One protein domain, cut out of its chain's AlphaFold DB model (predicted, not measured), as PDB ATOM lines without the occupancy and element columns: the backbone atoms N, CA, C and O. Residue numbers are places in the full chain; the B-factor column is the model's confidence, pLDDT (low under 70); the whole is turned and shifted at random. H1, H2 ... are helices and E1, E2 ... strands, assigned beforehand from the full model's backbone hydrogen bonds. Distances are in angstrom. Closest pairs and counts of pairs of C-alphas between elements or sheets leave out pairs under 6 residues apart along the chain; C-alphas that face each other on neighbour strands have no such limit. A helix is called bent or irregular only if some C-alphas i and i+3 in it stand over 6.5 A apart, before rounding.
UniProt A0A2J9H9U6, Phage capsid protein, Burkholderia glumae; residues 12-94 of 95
ATOM      1  N   LEU A  12       7.116  27.190  11.731       78.00
ATOM      2  CA  LEU A  12       8.457  27.357  12.293       78.00
ATOM      3  C   LEU A  12       8.495  27.179  13.816       78.00
ATOM      4  O   LEU A  12       9.574  27.239  14.394       78.00
ATOM      5  N   ASP A  13       7.347  26.984  14.470       86.56
ATOM      6  CA  ASP A  13       7.294  26.727  15.908       86.56
ATOM      7  C   ASP A  13       7.647  25.263  16.202       86.56
ATOM      8  O   ASP A  13       6.874  24.347  15.906       86.56
ATOM      9  N   TYR A  14       8.824  25.059  16.789       90.12
ATOM     10  CA  TYR A  14       9.353  23.761  17.210       90.12
ATOM     11  C   TYR A  14       9.414  23.616  18.743       90.12
ATOM     12  O   TYR A  14      10.144  22.769  19.256       90.12
ATOM     13  N   SER A  15       8.656  24.419  19.498       88.88
ATOM     14  CA  SER A  15       8.608  24.347  20.971       88.88
ATOM     15  C   SER A  15       8.072  23.017  21.520       88.88
ATOM     16  O   SER A  15       8.263  22.689  22.690       88.88
ATOM     17  N   ASP A  16       7.418  22.229  20.672       91.56
ATOM     18  CA  ASP A  16       6.845  20.920  20.964       91.56
ATOM     19  C   ASP A  16       7.748  19.741  20.563       91.56
ATOM     20  O   ASP A  16       7.273  18.602  20.510       91.56
ATOM     21  N   LEU A  17       9.020  20.014  20.262       90.94
ATOM     22  CA  LEU A  17      10.051  19.020  19.973       90.94
ATOM     23  C   LEU A  17      10.204  18.036  21.145       90.94
ATOM     24  O   LEU A  17      10.414  18.442  22.289       90.94
ATOM     25  N   THR A  18      10.116  16.737  20.857       91.56
ATOM     26  CA  THR A  18      10.273  15.654  21.847       91.56
ATOM     27  C   THR A  18      11.515  14.812  21.625       91.56
ATOM     28  O   THR A  18      12.054  14.287  22.596       91.56
ATOM     29  N   ALA A  19      11.991  14.712  20.384       89.62
ATOM     30  CA  ALA A  19      13.239  14.037  20.053       89.62
ATOM     31  C   ALA A  19      14.014  14.840  19.007       89.62
ATOM     32  O   ALA A  19      13.457  15.241  17.982       89.62
ATOM     33  N   VAL A  20      15.299  15.073  19.282       87.81
ATOM     34  CA  VAL A  20      16.215  15.739  18.351       87.81
ATOM     35  C   VAL A  20      16.638  14.740  17.283       87.81
ATOM     36  O   VAL A  20      17.141  13.665  17.600       87.81
ATOM     37  N   GLY A  21      16.440  15.120  16.025       90.25
ATOM     38  CA  GLY A  21      16.882  14.351  14.874       90.25
ATOM     39  C   GLY A  21      18.154  14.904  14.247       90.25
ATOM     40  O   GLY A  21      18.960  15.587  14.884       90.25
ATOM     41  N   ARG A  22      18.312  14.636  12.953       90.75
ATOM     42  CA  ARG A  22      19.433  15.094  12.144       90.75
ATOM     43  C   ARG A  22      18.936  15.791  10.884       90.75
ATOM     44  O   ARG A  22      17.981  15.363  10.238       90.75
ATOM     45  N   VAL A  23      19.616  16.882  10.538       91.44
ATOM     46  CA  VAL A  23      19.526  17.498   9.214       91.44
ATOM     47  C   VAL A  23      20.877  17.328   8.537       91.44
ATOM     48  O   VAL A  23      21.897  17.766   9.067       91.44
ATOM     49  N   THR A  24      20.885  16.675   7.381       91.44
ATOM     50  CA  THR A  24      22.080  16.498   6.552       91.44
ATOM     51  C   THR A  24      21.922  17.334   5.295       91.44
ATOM     52  O   THR A  24      20.893  17.254   4.630       91.44
ATOM     53  N   ILE A  25      22.929  18.151   4.991       89.56
ATOM     54  CA  ILE A  25      22.996  18.947   3.766       89.56
ATOM     55  C   ILE A  25      24.199  18.444   2.983       89.56
ATOM     56  O   ILE A  25      25.325  18.498   3.482       89.56
ATOM     57  N   GLU A  26      23.964  17.958   1.772       93.25
ATOM     58  CA  GLU A  26      25.007  17.399   0.917       93.25
ATOM     59  C   GLU A  26      24.846  17.838  -0.540       93.25
ATOM     60  O   GLU A  26      23.788  18.302  -0.962       93.25
ATOM     61  N   MET A  27      25.932  17.748  -1.310       93.44
ATOM     62  CA  MET A  27      25.897  17.996  -2.749       93.44
ATOM     63  C   MET A  27      25.622  16.670  -3.462       93.44
ATOM     64  O   MET A  27      26.504  15.814  -3.543       93.44
ATOM     65  N   GLY A  28      24.400  16.510  -3.955       89.50
ATOM     66  CA  GLY A  28      23.965  15.387  -4.772       89.50
ATOM     67  C   GLY A  28      24.234  15.597  -6.263       89.50
ATOM     68  O   GLY A  28      24.837  16.585  -6.690       89.50
ATOM     69  N   LYS A  29      23.769  14.651  -7.086       87.00
ATOM     70  CA  LYS A  29      23.960  14.696  -8.551       87.00
ATOM     71  C   LYS A  29      23.175  15.826  -9.218       87.00
ATOM     72  O   LYS A  29      23.643  16.374 -10.211       87.00
ATOM     73  N   ASP A  30      22.032  16.186  -8.640       88.62
ATOM     74  CA  ASP A  30      21.098  17.175  -9.188       88.62
ATOM     75  C   ASP A  30      21.110  18.506  -8.408       88.62
ATOM     76  O   ASP A  30      20.260  19.372  -8.623       88.62
ATOM     77  N   GLY A  31      22.085  18.694  -7.511       91.31
ATOM     78  CA  GLY A  31      22.251  19.905  -6.710       91.31
ATOM     79  C   GLY A  31      22.319  19.624  -5.213       91.31
ATOM     80  O   GLY A  31      22.752  18.561  -4.785       91.31
ATOM     81  N   VAL A  32      21.925  20.606  -4.402       89.88
ATOM     82  CA  VAL A  32      21.942  20.475  -2.939       89.88
ATOM     83  C   VAL A  32      20.771  19.606  -2.486       89.88
ATOM     84  O   VAL A  32      19.614  19.946  -2.729       89.88
ATOM     85  N   GLU A  33      21.080  18.523  -1.783       90.88
ATOM     86  CA  GLU A  33      20.114  17.631  -1.151       90.88
ATOM     87  C   GLU A  33      20.063  17.924   0.354       90.88
ATOM     88  O   GLU A  33      21.092  18.101   1.011       90.88
ATOM     89  N   ILE A  34      18.846  18.024   0.896       88.56
ATOM     90  CA  ILE A  34      18.604  18.268   2.319       88.56
ATOM     91  C   ILE A  34      17.750  17.128   2.855       88.56
ATOM     92  O   ILE A  34      16.567  17.018   2.529       88.56
ATOM     93  N   THR A  35      18.351  16.312   3.709       90.62
ATOM     94  CA  THR A  35      17.704  15.171   4.353       90.62
ATOM     95  C   THR A  35      17.372  15.525   5.795       90.62
ATOM     96  O   THR A  35      18.229  16.020   6.529       90.62
ATOM     97  N   VAL A  36      16.123  15.287   6.197       89.81
ATOM     98  CA  VAL A  36      15.616  15.511   7.557       89.81
ATOM     99  C   VAL A  36      15.124  14.178   8.107       89.81
ATOM    100  O   VAL A  36      14.169  13.613   7.577       89.81
ATOM    101  N   ASP A  37      15.747  13.689   9.175       91.00
ATOM    102  CA  ASP A  37      15.421  12.400   9.789       91.00
ATOM    103  C   ASP A  37      15.434  12.472  11.326       91.00
ATOM    104  O   ASP A  37      15.991  13.393  11.920       91.00
ATOM    105  N   GLY A  38      14.737  11.541  11.985       89.50
ATOM    106  CA  GLY A  38      14.782  11.353  13.444       89.50
ATOM    107  C   GLY A  38      14.091  12.409  14.321       89.50
ATOM    108  O   GLY A  38      13.984  12.199  15.524       89.50
ATOM    109  N   PHE A  39      13.613  13.528  13.768       92.06
ATOM    110  CA  PHE A  39      12.882  14.530  14.552       92.06
ATOM    111  C   PHE A  39      11.501  14.019  14.969       92.06
ATOM    112  O   PHE A  39      10.755  13.498  14.137       92.06
ATOM    113  N   GLU A  40      11.111  14.270  16.216       92.75
ATOM    114  CA  GLU A  40       9.748  14.028  16.700       92.75
ATOM    115  C   GLU A  40       9.158  15.291  17.325       92.75
ATOM    116  O   GLU A  40       9.806  15.974  18.117       92.75
ATOM    117  N   PHE A  41       7.902  15.582  16.989       92.56
ATOM    118  CA  PHE A  41       7.152  16.730  17.494       92.56
ATOM    119  C   PHE A  41       5.793  16.258  17.998       92.56
ATOM    120  O   PHE A  41       5.154  15.432  17.342       92.56
ATOM    121  N   LYS A  42       5.297  16.827  19.104       92.19
ATOM    122  CA  LYS A  42       3.935  16.508  19.579       92.19
ATOM    123  C   LYS A  42       2.862  16.916  18.567       92.19
ATOM    124  O   LYS A  42       1.866  16.217  18.423       92.19
ATOM    125  N   ASN A  43       3.064  18.032  17.866       84.94
ATOM    126  CA  ASN A  43       2.114  18.618  16.927       84.94
ATOM    127  C   ASN A  43       2.767  18.841  15.552       84.94
ATOM    128  O   ASN A  43       3.091  19.968  15.163       84.94
ATOM    129  N   ALA A  44       2.907  17.764  14.777       83.00
ATOM    130  CA  ALA A  44       3.236  17.820  13.352       83.00
ATOM    131  C   ALA A  44       2.199  17.035  12.531       83.00
ATOM    132  O   ALA A  44       2.323  15.839  12.296       83.00
ATOM    133  N   SER A  45       1.154  17.733  12.089       80.50
ATOM    134  CA  SER A  45      -0.012  17.164  11.392       80.50
ATOM    135  C   SER A  45       0.258  16.710   9.949       80.50
ATOM    136  O   SER A  45      -0.597  16.086   9.325       80.50
ATOM    137  N   SER A  46       1.427  17.035   9.388       87.06
ATOM    138  CA  SER A  46       1.823  16.646   8.032       87.06
ATOM    139  C   SER A  46       3.342  16.573   7.888       87.06
ATOM    140  O   SER A  46       4.067  17.273   8.599       87.06
ATOM    141  N   CYS A  47       3.827  15.813   6.897       86.12
ATOM    142  CA  CYS A  47       5.256  15.757   6.555       86.12
ATOM    143  C   CYS A  47       5.830  17.146   6.237       86.12
ATOM    144  O   CYS A  47       6.978  17.437   6.551       86.12
ATOM    145  N   ARG A  48       5.011  18.034   5.654       86.44
ATOM    146  CA  ARG A  48       5.395  19.425   5.399       86.44
ATOM    147  C   ARG A  48       5.682  20.164   6.700       86.44
ATOM    148  O   ARG A  48       6.734  20.778   6.819       86.44
ATOM    149  N   GLN A  49       4.754  20.107   7.655       87.88
ATOM    150  CA  GLN A  49       4.912  20.777   8.944       87.88
ATOM    151  C   GLN A  49       6.113  20.211   9.709       87.88
ATOM    152  O   GLN A  49       6.894  20.977  10.262       87.88
ATOM    153  N   HIS A  50       6.296  18.889   9.677       90.12
ATOM    154  CA  HIS A  50       7.454  18.214  10.263       90.12
ATOM    155  C   HIS A  50       8.778  18.753   9.699       90.12
ATOM    156  O   HIS A  50       9.609  19.252  10.458       90.12
ATOM    157  N   ALA A  51       8.929  18.765   8.370       88.69
ATOM    158  CA  ALA A  51      10.132  19.276   7.719       88.69
ATOM    159  C   ALA A  51      10.374  20.764   8.023       88.69
ATOM    160  O   ALA A  51      11.503  21.162   8.295       88.69
ATOM    161  N   CYS A  52       9.323  21.592   8.027       90.00
ATOM    162  CA  CYS A  52       9.454  23.021   8.326       90.00
ATOM    163  C   CYS A  52       9.957  23.264   9.755       90.00
ATOM    164  O   CYS A  52      10.877  24.060   9.943       90.00
ATOM    165  N   LYS A  53       9.414  22.539  10.740       91.69
ATOM    166  CA  LYS A  53       9.846  22.633  12.140       91.69
ATOM    167  C   LYS A  53      11.296  22.189  12.324       91.69
ATOM    168  O   LYS A  53      12.074  22.898  12.956       91.69
ATOM    169  N   ALA A  54      11.677  21.056  11.738       91.56
ATOM    170  CA  ALA A  54      13.043  20.543  11.823       91.56
ATOM    171  C   ALA A  54      14.064  21.493  11.173       91.56
ATOM    172  O   ALA A  54      15.120  21.763  11.745       91.56
ATOM    173  N   LEU A  55      13.730  22.061  10.010       91.06
ATOM    174  CA  LEU A  55      14.580  23.045   9.338       91.06
ATOM    175  C   LEU A  55      14.670  24.363  10.116       91.06
ATOM    176  O   LEU A  55      15.742  24.964  10.161       91.06
ATOM    177  N   ALA A  56      13.580  24.806  10.748       91.25
ATOM    178  CA  ALA A  56      13.586  25.984  11.613       91.25
ATOM    179  C   ALA A  56      14.508  25.787  12.826       91.25
ATOM    180  O   ALA A  56      15.343  26.648  13.099       91.25
ATOM    181  N   TRP A  57      14.421  24.628  13.484       90.69
ATOM    182  CA  TRP A  57      15.324  24.254  14.573       90.69
ATOM    183  C   TRP A  57      16.789  24.238  14.111       90.69
ATOM    184  O   TRP A  57      17.642  24.876  14.727       90.69
ATOM    185  N   ALA A  58      17.082  23.574  12.987       89.75
ATOM    186  CA  ALA A  58      18.448  23.446  12.474       89.75
ATOM    187  C   ALA A  58      19.056  24.801  12.085       89.75
ATOM    188  O   ALA A  58      20.228  25.060  12.364       89.75
ATOM    189  N   ARG A  59      18.253  25.689  11.483       90.31
ATOM    190  CA  ARG A  59      18.649  27.072  11.186       90.31
ATOM    191  C   ARG A  59      19.069  27.806  12.453       90.31
ATOM    192  O   ARG A  59      20.110  28.461  12.447       90.31
ATOM    193  N   ASP A  60      18.267  27.721  13.510       89.50
ATOM    194  CA  ASP A  60      18.509  28.478  14.738       89.50
ATOM    195  C   ASP A  60      19.731  27.939  15.498       89.50
ATOM    196  O   ASP A  60      20.552  28.730  15.964       89.50
ATOM    197  N   VAL A  61      19.930  26.615  15.522       87.19
ATOM    198  CA  VAL A  61      21.144  25.985  16.077       87.19
ATOM    199  C   VAL A  61      22.395  26.426  15.314       87.19
ATOM    200  O   VAL A  61      23.372  26.849  15.930       87.19
ATOM    201  N   LEU A  62      22.363  26.393  13.977       88.56
ATOM    202  CA  LEU A  62      23.493  26.826  13.154       88.56
ATOM    203  C   LEU A  62      23.787  28.323  13.326       88.56
ATOM    204  O   LEU A  62      24.945  28.724  13.409       88.56
ATOM    205  N   ALA A  63      22.750  29.162  13.393       88.69
ATOM    206  CA  ALA A  63      22.912  30.595  13.624       88.69
ATOM    207  C   ALA A  63      23.581  30.875  14.976       88.69
ATOM    208  O   ALA A  63      24.455  31.741  15.063       88.69
ATOM    209  N   ALA A  64      23.200  30.123  16.011       86.75
ATOM    210  CA  ALA A  64      23.795  30.226  17.332       86.75
ATOM    211  C   ALA A  64      25.274  29.786  17.321       86.75
ATOM    212  O   ALA A  64      26.120  30.506  17.849       86.75
ATOM    213  N   ASP A  65      25.609  28.676  16.657       86.62
ATOM    214  CA  ASP A  65      26.995  28.202  16.513       86.62
ATOM    215  C   ASP A  65      27.884  29.213  15.766       86.62
ATOM    216  O   ASP A  65      28.953  29.598  16.241       86.62
ATOM    217  N   VAL A  66      27.395  29.762  14.647       88.31
ATOM    218  CA  VAL A  66      28.096  30.822  13.903       88.31
ATOM    219  C   VAL A  66      28.308  32.064  14.771       88.31
ATOM    220  O   VAL A  66      29.373  32.681  14.708       88.31
ATOM    221  N   ALA A  67      27.316  32.454  15.577       88.25
ATOM    222  CA  ALA A  67      27.445  33.583  16.493       88.25
ATOM    223  C   ALA A  67      28.487  33.313  17.593       88.25
ATOM    224  O   ALA A  67      29.302  34.191  17.877       88.25
ATOM    225  N   ALA A  68      28.515  32.102  18.156       86.06
ATOM    226  CA  ALA A  68      29.506  31.701  19.150       86.06
ATOM    227  C   ALA A  68      30.928  31.721  18.577       86.06
ATOM    228  O   ALA A  68      31.811  32.340  19.168       86.06
ATOM    229  N   ASN A  69      31.130  31.150  17.388       87.81
ATOM    230  CA  ASN A  69      32.431  31.135  16.723       87.81
ATOM    231  C   ASN A  69      32.911  32.544  16.313       87.81
ATOM    232  O   ASN A  69      34.110  32.810  16.253       87.81
ATOM    233  N   ARG A  70      31.982  33.472  16.037       87.88
ATOM    234  CA  ARG A  70      32.308  34.892  15.804       87.88
ATOM    235  C   ARG A  70      32.696  35.623  17.086       87.88
ATOM    236  O   ARG A  70      33.563  36.489  17.033       87.88
ATOM    237  N   ALA A  71      32.039  35.315  18.203       90.12
ATOM    238  CA  ALA A  71      32.334  35.929  19.493       90.12
ATOM    239  C   ALA A  71      33.682  35.450  20.053       90.12
ATOM    240  O   ALA A  71      34.450  36.249  20.583       90.12
ATOM    241  N   VAL A  72      33.976  34.157  19.904       90.06
ATOM    242  CA  VAL A  72      35.236  33.529  20.309       90.06
ATOM    243  C   VAL A  72      35.635  32.525  19.223       90.06
ATOM    244  O   VAL A  72      34.876  31.586  18.994       90.06
ATOM    245  N   PRO A  73      36.801  32.666  18.562       86.50
ATOM    246  CA  PRO A  73      37.259  31.680  17.586       86.50
ATOM    247  C   PRO A  73      37.334  30.277  18.200       86.50
ATOM    248  O   PRO A  73      38.009  30.071  19.207       86.50
ATOM    249  N   GLY A  74      36.630  29.315  17.602       82.94
ATOM    250  CA  GLY A  74      36.492  27.956  18.135       82.94
ATOM    251  C   GLY A  74      35.404  27.792  19.205       82.94
ATOM    252  O   GLY A  74      35.234  26.690  19.724       82.94
ATOM    253  N   GLY A  75      34.660  28.853  19.526       79.50
ATOM    254  CA  GLY A  75      33.524  28.816  20.440       79.50
ATOM    255  C   GLY A  75      32.419  27.898  19.922       79.50
ATOM    256  O   GLY A  75      32.037  27.977  18.758       79.50
ATOM    257  N   ARG A  76      31.910  27.032  20.802       76.81
ATOM    258  CA  ARG A  76      30.812  26.095  20.530       76.81
ATOM    259  C   ARG A  76      29.717  26.271  21.568       76.81
ATOM    260  O   ARG A  76      30.005  26.580  22.724       76.81
ATOM    261  N   ILE A  77      28.473  26.032  21.168       75.38
ATOM    262  CA  ILE A  77      27.335  26.010  22.088       75.38
ATOM    263  C   ILE A  77      27.016  24.562  22.428       75.38
ATOM    264  O   ILE A  77      26.746  23.751  21.545       75.38
ATOM    265  N   VAL A  78      27.024  24.251  23.721       74.25
ATOM    266  CA  VAL A  78      26.634  22.945  24.245       74.25
ATOM    267  C   VAL A  78      25.486  23.160  25.221       74.25
ATOM    268  O   VAL A  78      25.583  23.978  26.133       74.25
ATOM    269  N   SER A  79      24.394  22.430  25.016       67.88
ATOM    270  CA  SER A  79      23.267  22.388  25.943       67.88
ATOM    271  C   SER A  79      23.218  21.005  26.572       67.88
ATOM    272  O   SER A  79      22.974  20.024  25.874       67.88
ATOM    273  N   ILE A  80      23.439  20.932  27.883       70.12
ATOM    274  CA  ILE A  80      23.350  19.688  28.647       70.12
ATOM    275  C   ILE A  80      22.076  19.750  29.483       70.12
ATOM    276  O   ILE A  80      21.896  20.646  30.306       70.12
ATOM    277  N   THR A  81      21.171  18.805  29.256       65.06
ATOM    278  CA  THR A  81      19.879  18.727  29.947       65.06
ATOM    279  C   THR A  81      19.792  17.447  30.766       65.06
ATOM    280  O   THR A  81      20.303  16.414  30.346       65.06
ATOM    281  N   GLY A  82      19.105  17.488  31.910       67.75
ATOM    282  CA  GLY A  82      18.896  16.300  32.753       67.75
ATOM    283  C   GLY A  82      20.042  15.987  33.721       67.75
ATOM    284  O   GLY A  82      19.982  14.986  34.433       67.75
ATOM    285  N   MET A  83      21.052  16.855  33.798       76.19
ATOM    286  CA  MET A  83      22.114  16.796  34.801       76.19
ATOM    287  C   MET A  83      21.961  17.922  35.819       76.19
ATOM    288  O   MET A  83      21.548  19.032  35.490       76.19
ATOM    289  N   THR A  84      22.281  17.626  37.077       82.00
ATOM    290  CA  THR A  84      22.369  18.653  38.116       82.00
ATOM    291  C   THR A  84      23.639  19.477  37.923       82.00
ATOM    292  O   THR A  84      24.638  18.971  37.415       82.00
ATOM    293  N   GLN A  85      23.628  20.727  38.395       77.38
ATOM    294  CA  GLN A  85      24.787  21.622  38.319       77.38
ATOM    295  C   GLN A  85      26.065  20.990  38.902       77.38
ATOM    296  O   GLN A  85      27.122  21.074  38.291       77.38
ATOM    297  N   ALA A  86      25.949  20.277  40.027       82.31
ATOM    298  CA  ALA A  86      27.079  19.584  40.648       82.31
ATOM    299  C   ALA A  86      27.703  18.509  39.736       82.31
ATOM    300  O   ALA A  86      28.921  18.411  39.654       82.31
ATOM    301  N   LYS A  87      26.883  17.739  39.005       81.00
ATOM    302  CA  LYS A  87      27.383  16.730  38.054       81.00
ATOM    303  C   LYS A  87      28.054  17.369  36.838       81.00
ATOM    304  O   LYS A  87      29.033  16.835  36.336       81.00
ATOM    305  N   LEU A  88      27.538  18.510  36.377       78.94
ATOM    306  CA  LEU A  88      28.145  19.266  35.275       78.94
ATOM    307  C   LEU A  88      29.531  19.795  35.645       78.94
ATOM    308  O   LEU A  88      30.440  19.796  34.820       78.94
ATOM    309  N   GLU A  89      29.695  20.271  36.876       82.69
ATOM    310  CA  GLU A  89      30.982  20.756  37.378       82.69
ATOM    311  C   GLU A  89      31.994  19.621  37.557       82.69
ATOM    312  O   GLU A  89      33.169  19.804  37.242       82.69
ATOM    313  N   GLU A  90      31.536  18.444  37.986       81.44
ATOM    314  CA  GLU A  90      32.369  17.249  38.111       81.44
ATOM    315  C   GLU A  90      32.895  16.778  36.744       81.44
ATOM    316  O   GLU A  90      34.100  16.590  36.599       81.44
ATOM    317  N   GLU A  91      32.046  16.693  35.713       73.75
ATOM    318  CA  GLU A  91      32.486  16.338  34.350       73.75
ATOM    319  C   GLU A  91      33.433  17.382  33.746       73.75
ATOM    320  O   GLU A  91      34.467  17.029  33.188       73.75
ATOM    321  N   ARG A  92      33.152  18.679  33.927       71.69
ATOM    322  CA  ARG A  92      34.028  19.758  33.435       71.69
ATOM    323  C   ARG A  92      35.416  19.773  34.068       71.69
ATOM    324  O   ARG A  92      36.298  20.440  33.540       71.69
ATOM    325  N   SER A  93      35.590  19.130  35.217       69.81
ATOM    326  CA  SER A  93      36.889  19.011  35.884       69.81
ATOM    327  C   SER A  93      37.726  17.826  35.384       69.81
ATOM    328  O   SER A  93      38.874  17.685  35.803       69.81
ATOM    329  N   GLN A  94      37.151  16.978  34.521       63.91
ATOM    330  CA  GLN A  94      37.794  15.789  33.951       63.91
ATOM    331  C   GLN A  94      38.303  15.990  32.510       63.91
ATOM    332  O   GLN A  94      39.078  15.155  32.043       63.91
TER     333      GLN A  94
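What this domain is: This is residues 12 to 94 of the 95 residues of the protein "Phage capsid protein" of Burkholderia glumae (UniProt A0A2J9H9U6). A two-stranded hairpin, E2 and E3, packs by its open end on residues 50 to 59 of one long helix, H1, which crosses it and runs on well past it; the hairpin's tip, residues 27 to 32, sticks out. Before the hairpin the short strand E1 makes a small corner with E2, and after H1 a long link leads away to a small helix, H2, where residues 81 to 87 and 89 to 94 stick out from the rest. The printed part has 83 residues with three named strands and two named helices, in the order E1, E2, E3, H1, H2; the sheet is E2 - E3, antiparallel, and the class is mixed, helices and strands. The whole is loose, with a radius of gyration of the C-alphas of 16.1 A and spans of 46 by 32 by 20 A.

How they stand to each other: Begin with E1, residues 17 to 19, which pairs with no named strand; look instead at residues 40 to 41, which pair with it as a short antiparallel stretch. E1 runs on into E2, residues 22 to 28, across a break of 2 residues, at 82 degrees. E2 and E3, residues 31 to 37, form a hairpin; they are antiparallel, with 159 degrees between their N-to-C directions. Among the C-alphas that face each other are those of Val 23 and Val 36, 4.7 A apart. Look there for N 24 and O 35 at 2.9 A and N 33 and O 26 at 2.8 A, both within hydrogen-bond range. Next find H1, residues 47 to 71, which has 3 pairs of C-alphas within 8 A with each strand of the hairpin. The closest C-alphas of E3 and H1 are those of Val 36 and Ala 51, 6.7 A apart. The closest C-alphas of E2 and H1 are those of Val 23 and Ala 58, 6.9 A apart. E1 is apart from H1. H2, residues 85 to 92, is apart from H1 and from the three strands. In H1 and H2 every O i to N i+4 pair is within hydrogen-bond range.

Where its parts are: Find C-alpha 17 at (10.051, 19.020, 19.973), where E1 begins; Ala 19 ends it. From Arg 22 the strand E2 runs 17.5 A to Gly 28, and from Gly 31 the strand E3 runs 19.4 A to Asp 37. Find C-alpha 47 at (5.256, 15.757, 6.555); from there H1, 25 residues, runs 36.2 A to Ala 71. H2 runs from Gln 85 to Arg 92, 10.6 A from first to last C-alpha, and ends at C-alpha 92 at (34.028, 19.758, 33.435). Neither helix is bent.

The domain as a whole: The two C-alphas farthest apart are those of Asp 30, between E2 and E3, and Ala 86, in H2, at 50.3 A. The body without the stretches that stand free has 64 residues and spans 40 by 32 by 18 A. Measured from the mean of the C-alphas, the centre of H1 is nearest at 6.0 A and that of H2 farthest at 23.0 A. Follow residues 72 to 84 to see the long link of 13 residues from H1 to H2; the link from E3 to H1 is short, and those from E1 to E2 and from E2 to E3 are tight. The printed part, residues 12 to 94, has no cut. In the B-factor column the mean pLDDT of the printed part is 85.6; residue 79, residues 81 to 82 and residues 93 to 94 are under 70, where the model's confidence is low.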